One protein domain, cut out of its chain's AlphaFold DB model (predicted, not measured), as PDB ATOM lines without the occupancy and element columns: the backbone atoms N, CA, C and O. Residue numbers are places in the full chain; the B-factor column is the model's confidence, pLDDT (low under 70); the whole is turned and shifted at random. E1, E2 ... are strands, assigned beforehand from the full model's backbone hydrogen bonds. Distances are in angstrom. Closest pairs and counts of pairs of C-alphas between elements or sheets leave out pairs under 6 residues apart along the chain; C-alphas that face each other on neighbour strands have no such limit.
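What this domain is: This is residues 181 to 305 of the 902 residues of an uncharacterized protein of Candidatus Marinimicrobia bacterium (UniProt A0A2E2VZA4). A strongly twisted sheet, E2 E1 E4 E7 E6, curls like part of a barrel, with a smaller sheet, E3 E8 E5, loosely over its hollow side; regular structure is little. The 125 printed residues hold eight named strands, E1 to E8 (49 residues), and no named helix: all strand, the larger sheet mixed, the smaller antiparallel. The whole is compact, radius of gyration of the C-alphas 14.1 A, spans 41 by 36 by 27 A.

How they stand to each other: E1, residues 191 to 202, bends by 54 degrees at residue 199 and forms a hairpin with E2, residues 205 to 211; N 209 and O 198, 2.8 A apart, are within hydrogen-bond range. E4, residues 230 to 235, is parallel to E1, with N 195 and O 233 at 2.8 A. E7, residues 286 to 291, is antiparallel to E4, with N 289 and O 232 at 2.8 A, and forms a hairpin with E6, residues 274 to 277, with N 275 and O 288 at 2.8 A. E8, residues 298 to 304, is antiparallel to E3, residues 224 to 226, with N 224 and O 300 at 2.8 A, and to E5, residues 246 to 249, with N 301 and O 249 at 2.8 A.

Where its parts are: E1, 32.6 A long, begins at C-alpha 191 (28.819, -24.260, -109.877); E8, 19.7 A, ends at C-alpha 304 (31.534, -23.074, -83.218).

The domain as a whole: The printed part has no cut. The C-alphas farthest apart, of Gly 204 and Asn 294, are 41.7 A apart. The links E2 to E3 and E5 to E6 are long; pLDDT is under 70 at 51 residues, among them 212 to 225.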
ATOM      1  N   MET A 181      42.223 -24.019 -98.780       40.00
ATOM      2  CA  MET A 181      40.957 -24.327 -99.444       40.00
ATOM      3  C   MET A 181      40.809 -23.603-100.806       40.00
ATOM      4  O   MET A 181      39.946 -22.742-100.989       40.00
ATOM      5  N   ILE A 182      41.652 -23.925-101.797       42.62
ATOM      6  CA  ILE A 182      41.627 -23.298-103.137       42.62
ATOM      7  C   ILE A 182      40.585 -23.975-104.046       42.62
ATOM      8  O   ILE A 182      40.913 -24.630-105.040       42.62
ATOM      9  N   TYR A 183      39.295 -23.759-103.767       42.72
ATOM     10  CA  TYR A 183      38.193 -24.194-104.643       42.72
ATOM     11  C   TYR A 183      37.994 -23.270-105.860       42.72
ATOM     12  O   TYR A 183      36.968 -22.621-106.035       42.72
ATOM     13  N   ARG A 184      39.024 -23.285-106.717       50.12
ATOM     14  CA  ARG A 184      39.057 -22.961-108.157       50.12
ATOM     15  C   ARG A 184      38.369 -21.666-108.614       50.12
ATOM     16  O   ARG A 184      37.220 -21.660-109.049       50.12
ATOM     17  N   GLN A 185      39.205 -20.642-108.801       41.56
ATOM     18  CA  GLN A 185      38.950 -19.472-109.658       41.56
ATOM     19  C   GLN A 185      38.441 -19.830-111.075       41.56
ATOM     20  O   GLN A 185      37.729 -19.037-111.680       41.56
ATOM     21  N   GLY A 186      38.808 -21.003-111.610       39.47
ATOM     22  CA  GLY A 186      38.484 -21.436-112.977       39.47
ATOM     23  C   GLY A 186      37.187 -22.237-113.160       39.47
ATOM     24  O   GLY A 186      36.920 -22.672-114.277       39.47
ATOM     25  N   ALA A 187      36.392 -22.482-112.112       53.06
ATOM     26  CA  ALA A 187      35.098 -23.158-112.275       53.06
ATOM     27  C   ALA A 187      34.036 -22.206-112.884       53.06
ATOM     28  O   ALA A 187      34.039 -21.013-112.549       53.06
ATOM     29  N   PRO A 188      33.098 -22.690-113.727       55.59
ATOM     30  CA  PRO A 188      32.024 -21.866-114.290       55.59
ATOM     31  C   PRO A 188      31.180 -21.140-113.228       55.59
ATOM     32  O   PRO A 188      31.095 -21.547-112.067       55.59
ATOM     33  N   SER A 189      30.548 -20.026-113.601       64.69
ATOM     34  CA  SER A 189      29.558 -19.378-112.728       64.69
ATOM     35  C   SER A 189      28.340 -20.293-112.538       64.69
ATOM     36  O   SER A 189      27.932 -20.967-113.482       64.69
ATOM     37  N   GLY A 190      27.785 -20.342-111.327       67.31
ATOM     38  CA  GLY A 190      26.673 -21.228-110.963       67.31
ATOM     39  C   GLY A 190      27.073 -22.650-110.542       67.31
ATOM     40  O   GLY A 190      26.196 -23.472-110.297       67.31
ATOM     41  N   THR A 191      28.370 -22.972-110.439       71.38
ATOM     42  CA  THR A 191      28.819 -24.260-109.877       71.38
ATOM     43  C   THR A 191      28.510 -24.355-108.377       71.38
ATOM     44  O   THR A 191      28.830 -23.436-107.617       71.38
ATOM     45  N   THR A 192      27.955 -25.497-107.960       76.81
ATOM     46  CA  THR A 192      27.698 -25.851-106.556       76.81
ATOM     47  C   THR A 192      28.707 -26.891-106.067       76.81
ATOM     48  O   THR A 192      28.923 -27.902-106.736       76.81
ATOM     49  N   PHE A 193      29.289 -26.674-104.889       73.56
ATOM     50  CA  PHE A 193      30.209 -27.596-104.218       73.56
ATOM     51  C   PHE A 193      29.574 -28.142-102.936       73.56
ATOM     52  O   PHE A 193      29.131 -27.360-102.099       73.56
ATOM     53  N   ASN A 194      29.566 -29.465-102.762       79.56
ATOM     54  CA  ASN A 194      29.059 -30.120-101.552       79.56
ATOM     55  C   ASN A 194      30.227 -30.512-100.634       79.56
ATOM     56  O   ASN A 194      31.188 -31.121-101.097       79.56
ATOM     57  N   VAL A 195      30.146 -30.180 -99.349       80.38
ATOM     58  CA  VAL A 195      31.205 -30.381 -98.352       80.38
ATOM     59  C   VAL A 195      30.621 -31.116 -97.150       80.38
ATOM     60  O   VAL A 195      29.767 -30.571 -96.462       80.38
ATOM     61  N   GLY A 196      31.067 -32.340 -96.873       81.12
ATOM     62  CA  GLY A 196      30.677 -33.065 -95.659       81.12
ATOM     63  C   GLY A 196      31.329 -32.455 -94.422       81.12
ATOM     64  O   GLY A 196      32.520 -32.158 -94.458       81.12
ATOM     65  N   VAL A 197      30.587 -32.289 -93.328       85.00
ATOM     66  CA  VAL A 197      31.083 -31.737 -92.059       85.00
ATOM     67  C   VAL A 197      30.861 -32.727 -90.924       85.00
ATOM     68  O   VAL A 197      29.775 -33.277 -90.774       85.00
ATOM     69  N   LYS A 198      31.873 -32.888 -90.071       85.94
ATOM     70  CA  LYS A 198      31.742 -33.557 -88.769       85.94
ATOM     71  C   LYS A 198      32.630 -32.898 -87.717       85.94
ATOM     72  O   LYS A 198      33.432 -32.023 -88.040       85.94
ATOM     73  N   VAL A 199      32.510 -33.318 -86.462       81.88
ATOM     74  CA  VAL A 199      33.376 -32.880 -85.360       81.88
ATOM     75  C   VAL A 199      34.123 -34.074 -84.774       81.88
ATOM     76  O   VAL A 199      33.531 -35.098 -84.448       81.88
ATOM     77  N   ALA A 200      35.437 -33.928 -84.607       77.50
ATOM     78  CA  ALA A 200      36.303 -34.941 -84.014       77.50
ATOM     79  C   ALA A 200      37.211 -34.331 -82.936       77.50
ATOM     80  O   ALA A 200      37.536 -33.143 -82.980       77.50
ATOM     81  N   SER A 201      37.628 -35.146 -81.965       69.00
ATOM     82  CA  SER A 201      38.593 -34.732 -80.941       69.00
ATOM     83  C   SER A 201      40.021 -34.785 -81.487       69.00
ATOM     84  O   SER A 201      40.406 -35.751 -82.146       69.00
ATOM     85  N   TYR A 202      40.802 -33.742 -81.215       55.31
ATOM     86  CA  TYR A 202      42.171 -33.571 -81.688       55.31
ATOM     87  C   TYR A 202      42.990 -32.758 -80.679       55.31
ATOM     88  O   TYR A 202      42.586 -31.666 -80.277       55.31
ATOM     89  N   GLY A 203      44.124 -33.298 -80.221       53.81
ATOM     90  CA  GLY A 203      44.966 -32.644 -79.208       53.81
ATOM     91  C   GLY A 203      44.254 -32.358 -77.873       53.81
ATOM     92  O   GLY A 203      44.624 -31.425 -77.169       53.81
ATOM     93  N   GLY A 204      43.199 -33.114 -77.540       58.78
ATOM     94  CA  GLY A 204      42.383 -32.897 -76.337       58.78
ATOM     95  C   GLY A 204      41.263 -31.855 -76.480       58.78
ATOM     96  O   GLY A 204      40.644 -31.508 -75.480       58.78
ATOM     97  N   SER A 205      40.983 -31.349 -77.688       62.22
ATOM     98  CA  SER A 205      39.876 -30.417 -77.968       62.22
ATOM     99  C   SER A 205      39.062 -30.848 -79.190       62.22
ATOM    100  O   SER A 205      39.602 -31.429 -80.127       62.22
ATOM    101  N   ASN A 206      37.765 -30.539 -79.219       72.69
ATOM    102  CA  ASN A 206      36.918 -30.828 -80.381       72.69
ATOM    103  C   ASN A 206      37.199 -29.830 -81.519       72.69
ATOM    104  O   ASN A 206      37.348 -28.635 -81.272       72.69
ATOM    105  N   ARG A 207      37.250 -30.296 -82.772       74.19
ATOM    106  CA  ARG A 207      37.437 -29.460 -83.974       74.19
ATOM    107  C   ARG A 207      36.551 -29.935 -85.126       74.19
ATOM    108  O   ARG A 207      36.260 -31.126 -85.233       74.19
ATOM    109  N   PHE A 208      36.156 -29.006 -85.996       78.50
ATOM    110  CA  PHE A 208      35.479 -29.333 -87.252       78.50
ATOM    111  C   PHE A 208      36.420 -30.052 -88.222       78.50
ATOM    112  O   PHE A 208      37.617 -29.766 -88.281       78.50
ATOM    113  N   GLN A 209      35.846 -30.962 -89.001       77.81
ATOM    114  CA  GLN A 209      36.474 -31.619 -90.134       77.81
ATOM    115  C   GLN A 209      35.585 -31.498 -91.367       77.81
ATOM    116  O   GLN A 209      34.366 -31.639 -91.265       77.81
ATOM    117  N   PHE A 210      36.214 -31.315 -92.522       76.81
ATOM    118  CA  PHE A 210      35.572 -31.139 -93.814       76.81
ATOM    119  C   PHE A 210      35.992 -32.257 -94.778       76.81
ATOM    120  O   PHE A 210      37.164 -32.632 -94.838       76.81
ATOM    121  N   LYS A 211      35.033 -32.801 -95.528       71.88
ATOM    122  CA  LYS A 211      35.243 -33.744 -96.634       71.88
ATOM    123  C   LYS A 211      34.762 -33.098 -97.923       71.88
ATOM    124  O   LYS A 211      33.617 -32.659 -97.999       71.88
ATOM    125  N   PHE A 212      35.617 -33.051 -98.935       68.06
ATOM    126  CA  PHE A 212      35.351 -32.314-100.168       68.06
ATOM    127  C   PHE A 212      34.992 -33.232-101.350       68.06
ATOM    128  O   PHE A 212      35.222 -34.441-101.277       68.06
ATOM    129  N   PRO A 213      34.428 -32.698-102.455       52.94
ATOM    130  CA  PRO A 213      34.139 -33.493-103.644       52.94
ATOM    131  C   PRO A 213      35.410 -34.131-104.211       52.94
ATOM    132  O   PRO A 213      36.419 -33.452-104.384       52.94
ATOM    133  N   ASN A 214      35.329 -35.418-104.556       46.59
ATOM    134  CA  ASN A 214      36.432 -36.238-105.076       46.59
ATOM    135  C   ASN A 214      37.604 -36.471-104.097       46.59
ATOM    136  O   ASN A 214      38.651 -36.958-104.521       46.59
ATOM    137  N   ASP A 215      37.427 -36.183-102.804       50.28
ATOM    138  CA  ASP A 215      38.282 -36.700-101.733       50.28
ATOM    139  C   ASP A 215      37.528 -37.799-100.974       50.28
ATOM    140  O   ASP A 215      36.320 -37.690-100.748       50.28
ATOM    141  N   ASP A 216      38.219 -38.860-100.564       50.12
ATOM    142  CA  ASP A 216      37.645 -39.918 -99.733       50.12
ATOM    143  C   ASP A 216      37.743 -39.614 -98.229       50.12
ATOM    144  O   ASP A 216      36.955 -40.148 -97.438       50.12
ATOM    145  N   ASN A 217      38.639 -38.710 -97.831       53.28
ATOM    146  CA  ASN A 217      38.992 -38.436 -96.443       53.28
ATOM    147  C   ASN A 217      38.351 -37.154 -95.886       53.28
ATOM    148  O   ASN A 217      37.870 -36.284 -96.608       53.28
ATOM    149  N   TYR A 218      38.337 -37.066 -94.555       57.16
ATOM    150  CA  TYR A 218      37.968 -35.866 -93.806       57.16
ATOM    151  C   TYR A 218      39.235 -35.199 -93.274       57.16
ATOM    152  O   TYR A 218      40.001 -35.838 -92.550       57.16
ATOM    153  N   HIS A 219      39.403 -33.912 -93.554       59.81
ATOM    154  CA  HIS A 219      40.525 -33.104 -93.078       59.81
ATOM    155  C   HIS A 219      40.044 -32.152 -91.986       59.81
ATOM    156  O   HIS A 219      38.977 -31.555 -92.117       59.81
ATOM    157  N   PHE A 220      40.806 -31.979 -90.903       56.75
ATOM    158  CA  PHE A 220      40.642 -30.766 -90.091       56.75
ATOM    159  C   PHE A 220      41.139 -29.597 -90.940       56.75
ATOM    160  O   PHE A 220      42.180 -29.741 -91.574       56.75
ATOM    161  N   ASP A 221      40.444 -28.463 -90.971       52.38
ATOM    162  CA  ASP A 221      40.890 -27.365 -91.832       52.38
ATOM    163  C   ASP A 221      40.745 -25.979 -91.202       52.38
ATOM    164  O   ASP A 221      40.013 -25.781 -90.225       52.38
ATOM    165  N   GLY A 222      41.538 -25.049 -91.730       57.69
ATOM    166  CA  GLY A 222      41.641 -23.665 -91.288       57.69
ATOM    167  C   GLY A 222      40.711 -22.723 -92.053       57.69
ATOM    168  O   GLY A 222      39.523 -22.985 -92.243       57.69
ATOM    169  N   ASN A 223      41.249 -21.572 -92.454       58.91
ATOM    170  CA  ASN A 223      40.526 -20.564 -93.225       58.91
ATOM    171  C   ASN A 223      40.137 -21.069 -94.624       58.91
ATOM    172  O   ASN A 223      40.960 -21.580 -95.375       58.91
ATOM    173  N   MET A 224      38.889 -20.833 -95.018       69.81
ATOM    174  CA  MET A 224      38.337 -21.267 -96.301       69.81
ATOM    175  C   MET A 224      38.266 -20.084 -97.267       69.81
ATOM    176  O   MET A 224      37.905 -18.987 -96.848       69.81
ATOM    177  N   LYS A 225      38.576 -20.265 -98.557       68.94
ATOM    178  CA  LYS A 225      38.472 -19.187 -99.554       68.94
ATOM    179  C   LYS A 225      37.360 -19.467-100.558       68.94
ATOM    180  O   LYS A 225      37.401 -20.459-101.281       68.94
ATOM    181  N   LEU A 226      36.376 -18.573-100.606       74.38
ATOM    182  CA  LEU A 226      35.222 -18.676-101.490       74.38
ATOM    183  C   LEU A 226      35.386 -17.770-102.717       74.38
ATOM    184  O   LEU A 226      35.959 -16.682-102.626       74.38
ATOM    185  N   TYR A 227      34.884 -18.220-103.869       75.00
ATOM    186  CA  TYR A 227      35.042 -17.535-105.156       75.00
ATOM    187  C   TYR A 227      33.709 -17.004-105.713       75.00
ATOM    188  O   TYR A 227      32.670 -17.606-105.450       75.00
ATOM    189  N   PRO A 228      33.719 -15.918-106.515       78.06
ATOM    190  CA  PRO A 228      32.492 -15.268-106.983       78.06
ATOM    191  C   PRO A 228      31.628 -16.143-107.901       78.06
ATOM    192  O   PRO A 228      32.131 -16.888-108.757       78.06
ATOM    193  N   GLY A 229      30.308 -16.012-107.754       76.50
ATOM    194  CA  GLY A 229      29.311 -16.723-108.557       76.50
ATOM    195  C   GLY A 229      29.343 -18.238-108.342       76.50
ATOM    196  O   GLY A 229      29.320 -18.992-109.318       76.50
ATOM    197  N   LYS A 230      29.476 -18.683-107.088       77.19
ATOM    198  CA  LYS A 230      29.564 -20.097-106.676       77.19
ATOM    199  C   LYS A 230      28.662 -20.353-105.473       77.19
ATOM    200  O   LYS A 230      28.473 -19.457-104.656       77.19
ATOM    201  N   THR A 231      28.196 -21.586-105.322       83.12
ATOM    202  CA  THR A 231      27.443 -22.017-104.137       83.12
ATOM    203  C   THR A 231      28.217 -23.103-103.400       83.12
ATOM    204  O   THR A 231      28.719 -24.040-104.017       83.12
ATOM    205  N   TYR A 232      28.302 -23.002-102.078       84.69
ATOM    206  CA  TYR A 232      28.959 -23.975-101.210       84.69
ATOM    207  C   TYR A 232      27.927 -24.517-100.220       84.69
ATOM    208  O   TYR A 232      27.328 -23.750 -99.473       84.69
ATOM    209  N   VAL A 233      27.693 -25.828-100.236       88.19
ATOM    210  CA  VAL A 233      26.717 -26.522 -99.390       88.19
ATOM    211  C   VAL A 233      27.475 -27.411 -98.415       88.19
ATOM    212  O   VAL A 233      28.092 -28.395 -98.809       88.19
ATOM    213  N   PHE A 234      27.427 -27.059 -97.140       88.88
ATOM    214  CA  PHE A 234      28.032 -27.793 -96.043       88.88
ATOM    215  C   PHE A 234      26.997 -28.746 -95.445       88.88
ATOM    216  O   PHE A 234      26.057 -28.300 -94.790       88.88
ATOM    217  N   ASP A 235      27.159 -30.046 -95.666       88.88
ATOM    218  CA  ASP A 235      26.362 -31.087 -95.022       88.88
ATOM    219  C   ASP A 235      26.785 -31.211 -93.556       88.88
ATOM    220  O   ASP A 235      27.846 -31.740 -93.237       88.88
ATOM    221  N   VAL A 236      25.943 -30.681 -92.671       90.75
ATOM    222  CA  VAL A 236      26.112 -30.681 -91.213       90.75
ATOM    223  C   VAL A 236      25.154 -31.678 -90.558       90.75
ATOM    224  O   VAL A 236      24.729 -31.472 -89.421       90.75
ATOM    225  N   SER A 237      24.777 -32.746 -91.271       91.12
ATOM    226  CA  SER A 237      23.866 -33.773 -90.757       91.12
ATOM    227  C   SER A 237      24.523 -34.814 -89.844       91.12
ATOM    228  O   SER A 237      23.811 -35.525 -89.128       91.12
ATOM    229  N   ASP A 238      25.860 -34.880 -89.804       91.50
ATOM    230  CA  ASP A 238      26.609 -35.758 -88.899       91.50
ATOM    231  C   ASP A 238      26.315 -35.409 -87.429       91.50
ATOM    232  O   ASP A 238      26.484 -34.270 -86.985       91.50
ATOM    233  N   THR A 239      25.890 -36.405 -86.649       90.81
ATOM    234  CA  THR A 239      25.435 -36.237 -85.259       90.81
ATOM    235  C   THR A 239      26.489 -35.633 -84.328       90.81
ATOM    236  O   THR A 239      26.129 -35.027 -83.318       90.81
ATOM    237  N   THR A 240      27.778 -35.714 -84.671       89.06
ATOM    238  CA  THR A 240      28.865 -35.050 -83.929       89.06
ATOM    239  C   THR A 240      28.763 -33.519 -83.950       89.06
ATOM    240  O   THR A 240      29.251 -32.860 -83.030       89.06
ATOM    241  N   VAL A 241      28.080 -32.938 -84.944       86.50
ATOM    242  CA  VAL A 241      27.856 -31.488 -85.078       86.50
ATOM    243  C   VAL A 241      26.731 -30.986 -84.149       86.50
ATOM    244  O   VAL A 241      26.638 -29.788 -83.890       86.50
ATOM    245  N   ALA A 242      25.906 -31.870 -83.569       86.56
ATOM    246  CA  ALA A 242      24.681 -31.494 -82.842       86.56
ATOM    247  C   ALA A 242      24.886 -30.495 -81.685       86.56
ATOM    248  O   ALA A 242      24.086 -29.579 -81.501       86.56
ATOM    249  N   ASN A 243      25.976 -30.636 -80.922       83.62
ATOM    250  CA  ASN A 243      26.326 -29.726 -79.817       83.62
ATOM    251  C   ASN A 243      27.319 -28.621 -80.233       83.62
ATOM    252  O   ASN A 243      27.723 -27.791 -79.412       83.62
ATOM    253  N   HIS A 244      27.720 -28.613 -81.503       84.31
ATOM    254  CA  HIS A 244      28.809 -27.815 -82.049       84.31
ATOM    255  C   HIS A 244      28.381 -27.144 -83.365       84.31
ATOM    256  O   HIS A 244      28.897 -27.493 -84.426       84.31
ATOM    257  N   PRO A 245      27.427 -26.194 -83.332       85.38
ATOM    258  CA  PRO A 245      26.873 -25.609 -84.542       85.38
ATOM    259  C   PRO A 245      27.940 -24.822 -85.311       85.38
ATOM    260  O   PRO A 245      28.516 -23.868 -84.786       85.38
ATOM    261  N   LEU A 246      28.174 -25.203 -86.564       86.88
ATOM    262  CA  LEU A 246      29.078 -24.529 -87.488       86.88
ATOM    263  C   LEU A 246      28.551 -23.130 -87.832       86.88
ATOM    264  O   LEU A 246      27.367 -22.960 -88.148       86.88
ATOM    265  N   ARG A 247      29.443 -22.144 -87.758       84.75
ATOM    266  CA  ARG A 247      29.248 -20.721 -88.065       84.75
ATOM    267  C   ARG A 247      30.470 -20.188 -88.817       84.75
ATOM    268  O   ARG A 247      31.531 -20.808 -88.767       84.75
ATOM    269  N   PHE A 248      30.343 -19.041 -89.485       82.62
ATOM    270  CA  PHE A 248      31.420 -18.455 -90.293       82.62
ATOM    271  C   PHE A 248      31.632 -16.964 -90.001       82.62
ATOM    272  O   PHE A 248      30.685 -16.233 -89.730       82.62
ATOM    273  N   SER A 249      32.884 -16.509 -90.058       74.00
ATOM    274  CA  SER A 249      33.310 -15.112 -89.869       74.00
ATOM    275  C   SER A 249      34.182 -14.665 -91.046       74.00
ATOM    276  O   SER A 249      34.937 -15.474 -91.576       74.00
ATOM    277  N   ALA A 250      34.156 -13.385 -91.426       69.75
ATOM    278  CA  ALA A 250      35.117 -12.806 -92.383       69.75
ATOM    279  C   ALA A 250      36.448 -12.365 -91.731       69.75
ATOM    280  O   ALA A 250      37.383 -11.955 -92.418       69.75
ATOM    281  N   THR A 251      36.557 -12.432 -90.399       65.12
ATOM    282  CA  THR A 251      37.745 -11.999 -89.645       65.12
ATOM    283  C   THR A 251      38.386 -13.141 -88.859       65.12
ATOM    284  O   THR A 251      37.703 -13.968 -88.248       65.12
ATOM    285  N   LYS A 252      39.727 -13.145 -88.833       58.53
ATOM    286  CA  LYS A 252      40.560 -14.206 -88.240       58.53
ATOM    287  C   LYS A 252      40.344 -14.425 -86.734       58.53
ATOM    288  O   LYS A 252      40.615 -15.507 -86.228       58.53
ATOM    289  N   ASN A 253      39.815 -13.423 -86.029       52.56
ATOM    290  CA  ASN A 253      39.598 -13.452 -84.579       52.56
ATOM    291  C   ASN A 253      38.148 -13.793 -84.190       52.56
ATOM    292  O   ASN A 253      37.725 -13.463 -83.083       52.56
ATOM    293  N   GLY A 254      37.395 -14.448 -85.085       51.34
ATOM    294  CA  GLY A 254      36.010 -14.897 -84.897       51.34
ATOM    295  C   GLY A 254      35.828 -15.987 -83.837       51.34
ATOM    296  O   GLY A 254      35.302 -17.058 -84.117       51.34
ATOM    297  N   THR A 255      36.269 -15.720 -82.610       52.28
ATOM    298  CA  THR A 255      35.892 -16.491 -81.426       52.28
ATOM    299  C   THR A 255      34.611 -15.914 -80.828       52.28
ATOM    300  O   THR A 255      34.283 -14.741 -81.024       52.28
ATOM    301  N   HIS A 256      33.901 -16.753 -80.073       50.19
ATOM    302  CA  HIS A 256      32.535 -16.544 -79.569       50.19
ATOM    303  C   HIS A 256      32.297 -15.262 -78.735       50.19
ATOM    304  O   HIS A 256      31.158 -14.947 -78.415       50.19
ATOM    305  N   ALA A 257      33.350 -14.511 -78.393       46.31
ATOM    306  CA  ALA A 257      33.293 -13.315 -77.553       46.31
ATOM    307  C   ALA A 257      33.455 -11.966 -78.291       46.31
ATOM    308  O   ALA A 257      33.276 -10.929 -77.652       46.31
ATOM    309  N   SER A 258      33.823 -11.927 -79.583       48.94
ATOM    310  CA  SER A 258      34.068 -10.637 -80.274       48.94
ATOM    311  C   SER A 258      33.955 -10.610 -81.806       48.94
ATOM    312  O   SER A 258      34.053  -9.528 -82.385       48.94
ATOM    313  N   GLY A 259      33.746 -11.743 -82.483       52.50
ATOM    314  CA  GLY A 259      33.545 -11.766 -83.936       52.50
ATOM    315  C   GLY A 259      32.079 -11.611 -84.343       52.50
ATOM    316  O   GLY A 259      31.229 -12.354 -83.859       52.50
ATOM    317  N   THR A 260      31.790 -10.706 -85.279       60.25
ATOM    318  CA  THR A 260      30.495 -10.672 -85.979       60.25
ATOM    319  C   THR A 260      30.387 -11.879 -86.914       60.25
ATOM    320  O   THR A 260      31.326 -12.160 -87.665       60.25
ATOM    321  N   GLU A 261      29.250 -12.580 -86.891       70.75
ATOM    322  CA  GLU A 261      28.944 -13.618 -87.883       70.75
ATOM    323  C   GLU A 261      28.921 -13.005 -89.293       70.75
ATOM    324  O   GLU A 261      28.467 -11.874 -89.487       70.75
ATOM    325  N   LEU A 262      29.417 -13.744 -90.285       71.50
ATOM    326  CA  LEU A 262      29.274 -13.380 -91.688       71.50
ATOM    327  C   LEU A 262      27.819 -13.609 -92.106       71.50
ATOM    328  O   LEU A 262      27.437 -14.718 -92.460       71.50
ATOM    329  N   LEU A 263      27.010 -12.557 -92.028       64.06
ATOM    330  CA  LEU A 263      25.614 -12.586 -92.473       64.06
ATOM    331  C   LEU A 263      25.482 -12.210 -93.958       64.06
ATOM    332  O   LEU A 263      24.615 -12.745 -94.642       64.06
ATOM    333  N   ASP A 264      26.366 -11.339 -94.446       65.94
ATOM    334  CA  ASP A 264      26.313 -10.690 -95.760       65.94
ATOM    335  C   ASP A 264      27.749 -10.346 -96.215       65.94
ATOM    336  O   ASP A 264      28.572  -9.896 -95.405       65.94
ATOM    337  N   PHE A 265      28.077 -10.572 -97.489       64.50
ATOM    338  CA  PHE A 265      29.364 -10.204 -98.089       64.50
ATOM    339  C   PHE A 265      29.532  -8.686 -98.318       64.50
ATOM    340  O   PHE A 265      30.665  -8.225 -98.488       64.50
ATOM    341  N   ALA A 266      28.452  -7.899 -98.305       58.50
ATOM    342  CA  ALA A 266      28.443  -6.449 -98.479       58.50
ATOM    343  C   ALA A 266      27.407  -5.790 -97.533       58.50
ATOM    344  O   ALA A 266      26.243  -5.792 -97.895       58.50
ATOM    345  N   PRO A 267      27.794  -5.135 -96.405       52.38
ATOM    346  CA  PRO A 267      26.932  -4.765 -95.247       52.38
ATOM    347  C   PRO A 267      25.674  -3.884 -95.448       52.38
ATOM    348  O   PRO A 267      25.168  -3.305 -94.485       52.38
ATOM    349  N   THR A 268      25.231  -3.689 -96.682       50.69
ATOM    350  CA  THR A 268      24.087  -2.892 -97.116       50.69
ATOM    351  C   THR A 268      23.006  -3.715 -97.819       50.69
ATOM    352  O   THR A 268      21.984  -3.124 -98.174       50.69
ATOM    353  N   ASP A 269      23.205  -5.017 -98.067       55.16
ATOM    354  CA  ASP A 269      22.112  -5.879 -98.521       55.16
ATOM    355  C   ASP A 269      21.224  -6.288 -97.324       55.16
ATOM    356  O   ASP A 269      21.510  -6.039 -96.152       55.16
ATOM    357  N   SER A 270      20.055  -6.835 -97.635       50.84
ATOM    358  CA  SER A 270      19.051  -7.311 -96.681       50.84
ATOM    359  C   SER A 270      18.835  -8.824 -96.759       50.84
ATOM    360  O   SER A 270      18.039  -9.375 -95.995       50.84
ATOM    361  N   THR A 271      19.535  -9.507 -97.670       56.75
ATOM    362  CA  THR A 271      19.527 -10.964 -97.807       56.75
ATOM    363  C   THR A 271      20.727 -11.589 -97.107       56.75
ATOM    364  O   THR A 271      21.861 -11.228 -97.396       56.75
ATOM    365  N   ASN A 272      20.494 -12.582 -96.244       64.19
ATOM    366  CA  ASN A 272      21.592 -13.367 -95.682       64.19
ATOM    367  C   ASN A 272      22.213 -14.269 -96.762       64.19
ATOM    368  O   ASN A 272      21.547 -15.183 -97.254       64.19
ATOM    369  N   ASP A 273      23.502 -14.086 -97.055       70.69
ATOM    370  CA  ASP A 273      24.262 -14.942 -97.981       70.69
ATOM    371  C   ASP A 273      24.494 -16.361 -97.429       70.69
ATOM    372  O   ASP A 273      24.794 -17.295 -98.182       70.69
ATOM    373  N   ILE A 274      24.337 -16.532 -96.108       81.94
ATOM    374  CA  ILE A 274      24.398 -17.821 -95.412       81.94
ATOM    375  C   ILE A 274      22.994 -18.264 -94.985       81.94
ATOM    376  O   ILE A 274      22.331 -17.627 -94.165       81.94
ATOM    377  N   THR A 275      22.559 -19.416 -95.497       86.12
ATOM    378  CA  THR A 275      21.286 -20.060 -95.150       86.12
ATOM    379  C   THR A 275      21.526 -21.326 -94.329       86.12
ATOM    380  O   THR A 275      22.186 -22.257 -94.787       86.12
ATOM    381  N   TYR A 276      20.940 -21.388 -93.133       87.25
ATOM    382  CA  TYR A 276      20.949 -22.570 -92.267       87.25
ATOM    383  C   TYR A 276      19.635 -23.344 -92.423       87.25
ATOM    384  O   TYR A 276      18.573 -22.834 -92.069       87.25
ATOM    385  N   THR A 277      19.705 -24.581 -92.914       90.06
ATOM    386  CA  THR A 277      18.536 -25.440 -93.151       90.06
ATOM    387  C   THR A 277      18.598 -26.665 -92.245       90.06
ATOM    388  O   THR A 277      19.587 -27.393 -92.247       90.06
ATOM    389  N   GLY A 278      17.523 -26.919 -91.495       88.44
ATOM    390  CA  GLY A 278      17.454 -28.020 -90.529       88.44
ATOM    391  C   GLY A 278      18.249 -27.770 -89.239       88.44
ATOM    392  O   GLY A 278      18.948 -26.770 -89.080       88.44
ATOM    393  N   THR A 279      18.120 -28.687 -88.281       89.44
ATOM    394  CA  THR A 279      18.891 -28.660 -87.030       89.44
ATOM    395  C   THR A 279      20.218 -29.374 -87.253       89.44
ATOM    396  O   THR A 279      20.215 -30.556 -87.581       89.44
ATOM    397  N   GLN A 280      21.348 -28.683 -87.079       90.62
ATOM    398  CA  GLN A 280      22.669 -29.296 -87.274       90.62
ATOM    399  C   GLN A 280      22.834 -30.547 -86.391       90.62
ATOM    400  O   GLN A 280      22.359 -30.580 -85.256       90.62
ATOM    401  N   GLY A 281      23.462 -31.588 -86.934       86.94
ATOM    402  CA  GLY A 281      23.520 -32.926 -86.347       86.94
ATOM    403  C   GLY A 281      22.246 -33.767 -86.487       86.94
ATOM    404  O   GLY A 281      22.085 -34.739 -85.749       86.94
ATOM    405  N   GLN A 282      21.333 -33.397 -87.391       90.56
ATOM    406  CA  GLN A 282      20.175 -34.198 -87.806       90.56
ATOM    407  C   GLN A 282      20.192 -34.426 -89.323       90.56
ATOM    408  O   GLN A 282      20.741 -33.624 -90.077       90.56
ATOM    409  N   SER A 283      19.542 -35.498 -89.785       88.44
ATOM    410  CA  SER A 283      19.434 -35.835 -91.211       88.44
ATOM    411  C   SER A 283      18.972 -34.647 -92.064       88.44
ATOM    412  O   SER A 283      17.998 -33.980 -91.713       88.44
ATOM    413  N   SER A 284      19.634 -34.436 -93.205       84.56
ATOM    414  CA  SER A 284      19.356 -33.349 -94.161       84.56
ATOM    415  C   SER A 284      19.635 -31.922 -93.661       84.56
ATOM    416  O   SER A 284      19.243 -30.966 -94.329       84.56
ATOM    417  N   ALA A 285      20.322 -31.749 -92.527       90.81
ATOM    418  CA  ALA A 285      20.774 -30.433 -92.089       90.81
ATOM    419  C   ALA A 285      21.961 -29.932 -92.928       90.81
ATOM    420  O   ALA A 285      22.984 -30.608 -93.033       90.81
ATOM    421  N   VAL A 286      21.843 -28.730 -93.497       91.38
ATOM    422  CA  VAL A 286      22.878 -28.114 -94.342       91.38
ATOM    423  C   VAL A 286      23.082 -26.636 -94.008       91.38
ATOM    424  O   VAL A 286      22.149 -25.940 -93.601       91.38
ATOM    425  N   VAL A 287      24.298 -26.137 -94.225       89.19
ATOM    426  CA  VAL A 287      24.597 -24.699 -94.286       89.19
ATOM    427  C   VAL A 287      24.973 -24.355 -95.718       89.19
ATOM    428  O   VAL A 287      25.924 -24.914 -96.250       89.19
ATOM    429  N   THR A 288      24.249 -23.443 -96.351       88.12
ATOM    430  CA  THR A 288      24.516 -23.027 -97.731       88.12
ATOM    431  C   THR A 288      25.061 -21.610 -97.744       88.12
ATOM    432  O   THR A 288      24.455 -20.728 -97.148       88.12
ATOM    433  N   ILE A 289      26.169 -21.390 -98.451       86.19
ATOM    434  CA  ILE A 289      26.733 -20.068 -98.734       86.19
ATOM    435  C   ILE A 289      26.673 -19.839-100.244       86.19
ATOM    436  O   ILE A 289      27.317 -20.569-101.003       86.19
ATOM    437  N   ALA A 290      25.914 -18.840-100.685       85.06
ATOM    438  CA  ALA A 290      25.874 -18.421-102.083       85.06
ATOM    439  C   ALA A 290      26.741 -17.169-102.248       85.06
ATOM    440  O   ALA A 290      26.458 -16.147-101.642       85.06
ATOM    441  N   VAL A 291      27.809 -17.239-103.044       80.75
ATOM    442  CA  VAL A 291      28.704 -16.097-103.277       80.75
ATOM    443  C   VAL A 291      28.236 -15.331-104.514       80.75
ATOM    444  O   VAL A 291      28.257 -15.907-105.612       80.75
ATOM    445  N   PRO A 292      27.876 -14.041-104.395       79.81
ATOM    446  CA  PRO A 292      27.507 -13.217-105.540       79.81
ATOM    447  C   PRO A 292      28.608 -13.167-106.615       79.81
ATOM    448  O   PRO A 292      29.795 -13.352-106.343       79.81
ATOM    449  N   SER A 293      28.241 -12.933-107.875       78.00
ATOM    450  CA  SER A 293      29.209 -12.856-108.987       78.00
ATOM    451  C   SER A 293      29.950 -11.516-109.079       78.00
ATOM    452  O   SER A 293      30.928 -11.413-109.815       78.00
ATOM    453  N   ASN A 294      29.492 -10.504-108.340       73.12
ATOM    454  CA  ASN A 294      30.003  -9.131-108.317       73.12
ATOM    455  C   ASN A 294      30.954  -8.825-107.143       73.12
ATOM    456  O   ASN A 294      31.536  -7.741-107.123       73.12
ATOM    457  N   VAL A 295      31.126  -9.739-106.181       71.19
ATOM    458  CA  VAL A 295      32.133  -9.600-105.112       71.19
ATOM    459  C   VAL A 295      33.497 -10.138-105.560       71.19
ATOM    460  O   VAL A 295      33.615 -10.817-106.581       71.19
ATOM    461  N   THR A 296      34.560  -9.834-104.816       75.31
ATOM    462  CA  THR A 296      35.873 -10.480-104.987       75.31
ATOM    463  C   THR A 296      35.924 -11.815-104.228       75.31
ATOM    464  O   THR A 296      34.991 -12.171-103.514       75.31
ATOM    465  N   ALA A 297      36.991 -12.606-104.397       70.50
ATOM    466  CA  ALA A 297      37.152 -13.850-103.638       70.50
ATOM    467  C   ALA A 297      37.463 -13.557-102.156       70.50
ATOM    468  O   ALA A 297      38.423 -12.840-101.862       70.50
ATOM    469  N   ILE A 298      36.686 -14.138-101.240       68.00
ATOM    470  CA  ILE A 298      36.662 -13.794 -99.808       68.00
ATOM    471  C   ILE A 298      37.165 -14.968 -98.964       68.00
ATOM    472  O   ILE A 298      36.818 -16.123 -99.215       68.00
ATOM    473  N   SER A 299      37.984 -14.671 -97.953       74.38
ATOM    474  CA  SER A 299      38.406 -15.646 -96.942       74.38
ATOM    475  C   SER A 299      37.432 -15.644 -95.765       74.38
ATOM    476  O   SER A 299      37.162 -14.589 -95.191       74.38
ATOM    477  N   ILE A 300      36.953 -16.824 -95.383       73.88
ATOM    478  CA  ILE A 300      36.054 -17.050 -94.251       73.88
ATOM    479  C   ILE A 300      36.692 -17.998 -93.231       73.88
ATOM    480  O   ILE A 300      37.534 -18.833 -93.565       73.88
ATOM    481  N   TYR A 301      36.280 -17.879 -91.977       76.12
ATOM    482  CA  TYR A 301      36.832 -18.609 -90.841       76.12
ATOM    483  C   TYR A 301      35.702 -19.395 -90.160       76.12
ATOM    484  O   TYR A 301      34.786 -18.760 -89.625       76.12
ATOM    485  N   PRO A 302      35.719 -20.743 -90.190       78.19
ATOM    486  CA  PRO A 302      34.732 -21.551 -89.485       78.19
ATOM    487  C   PRO A 302      34.953 -21.482 -87.967       78.19
ATOM    488  O   PRO A 302      36.086 -21.544 -87.483       78.19
ATOM    489  N   TYR A 303      33.863 -21.378 -87.210       77.06
ATOM    490  CA  TYR A 303      33.868 -21.413 -85.749       77.06
ATOM    491  C   TYR A 303      32.613 -22.090 -85.193       77.06
ATOM    492  O   TYR A 303      31.620 -22.294 -85.891       77.06
ATOM    493  N   CYS A 304      32.658 -22.461 -83.913       80.31
ATOM    494  CA  CYS A 304      31.534 -23.074 -83.218       80.31
ATOM    495  C   CYS A 304      30.660 -22.010 -82.545       80.31
ATOM    496  O   CYS A 304      31.128 -21.254 -81.694       80.31
ATOM    497  N   GLY A 305      29.368 -22.009 -82.862       74.00
ATOM    498  CA  GLY A 305      28.361 -21.116 -82.289       74.00
ATOM    499  C   GLY A 305      27.996 -21.382 -80.822       74.00
ATOM    500  O   GLY A 305      27.063 -20.750 -80.332       74.00
TER     501      GLY A 305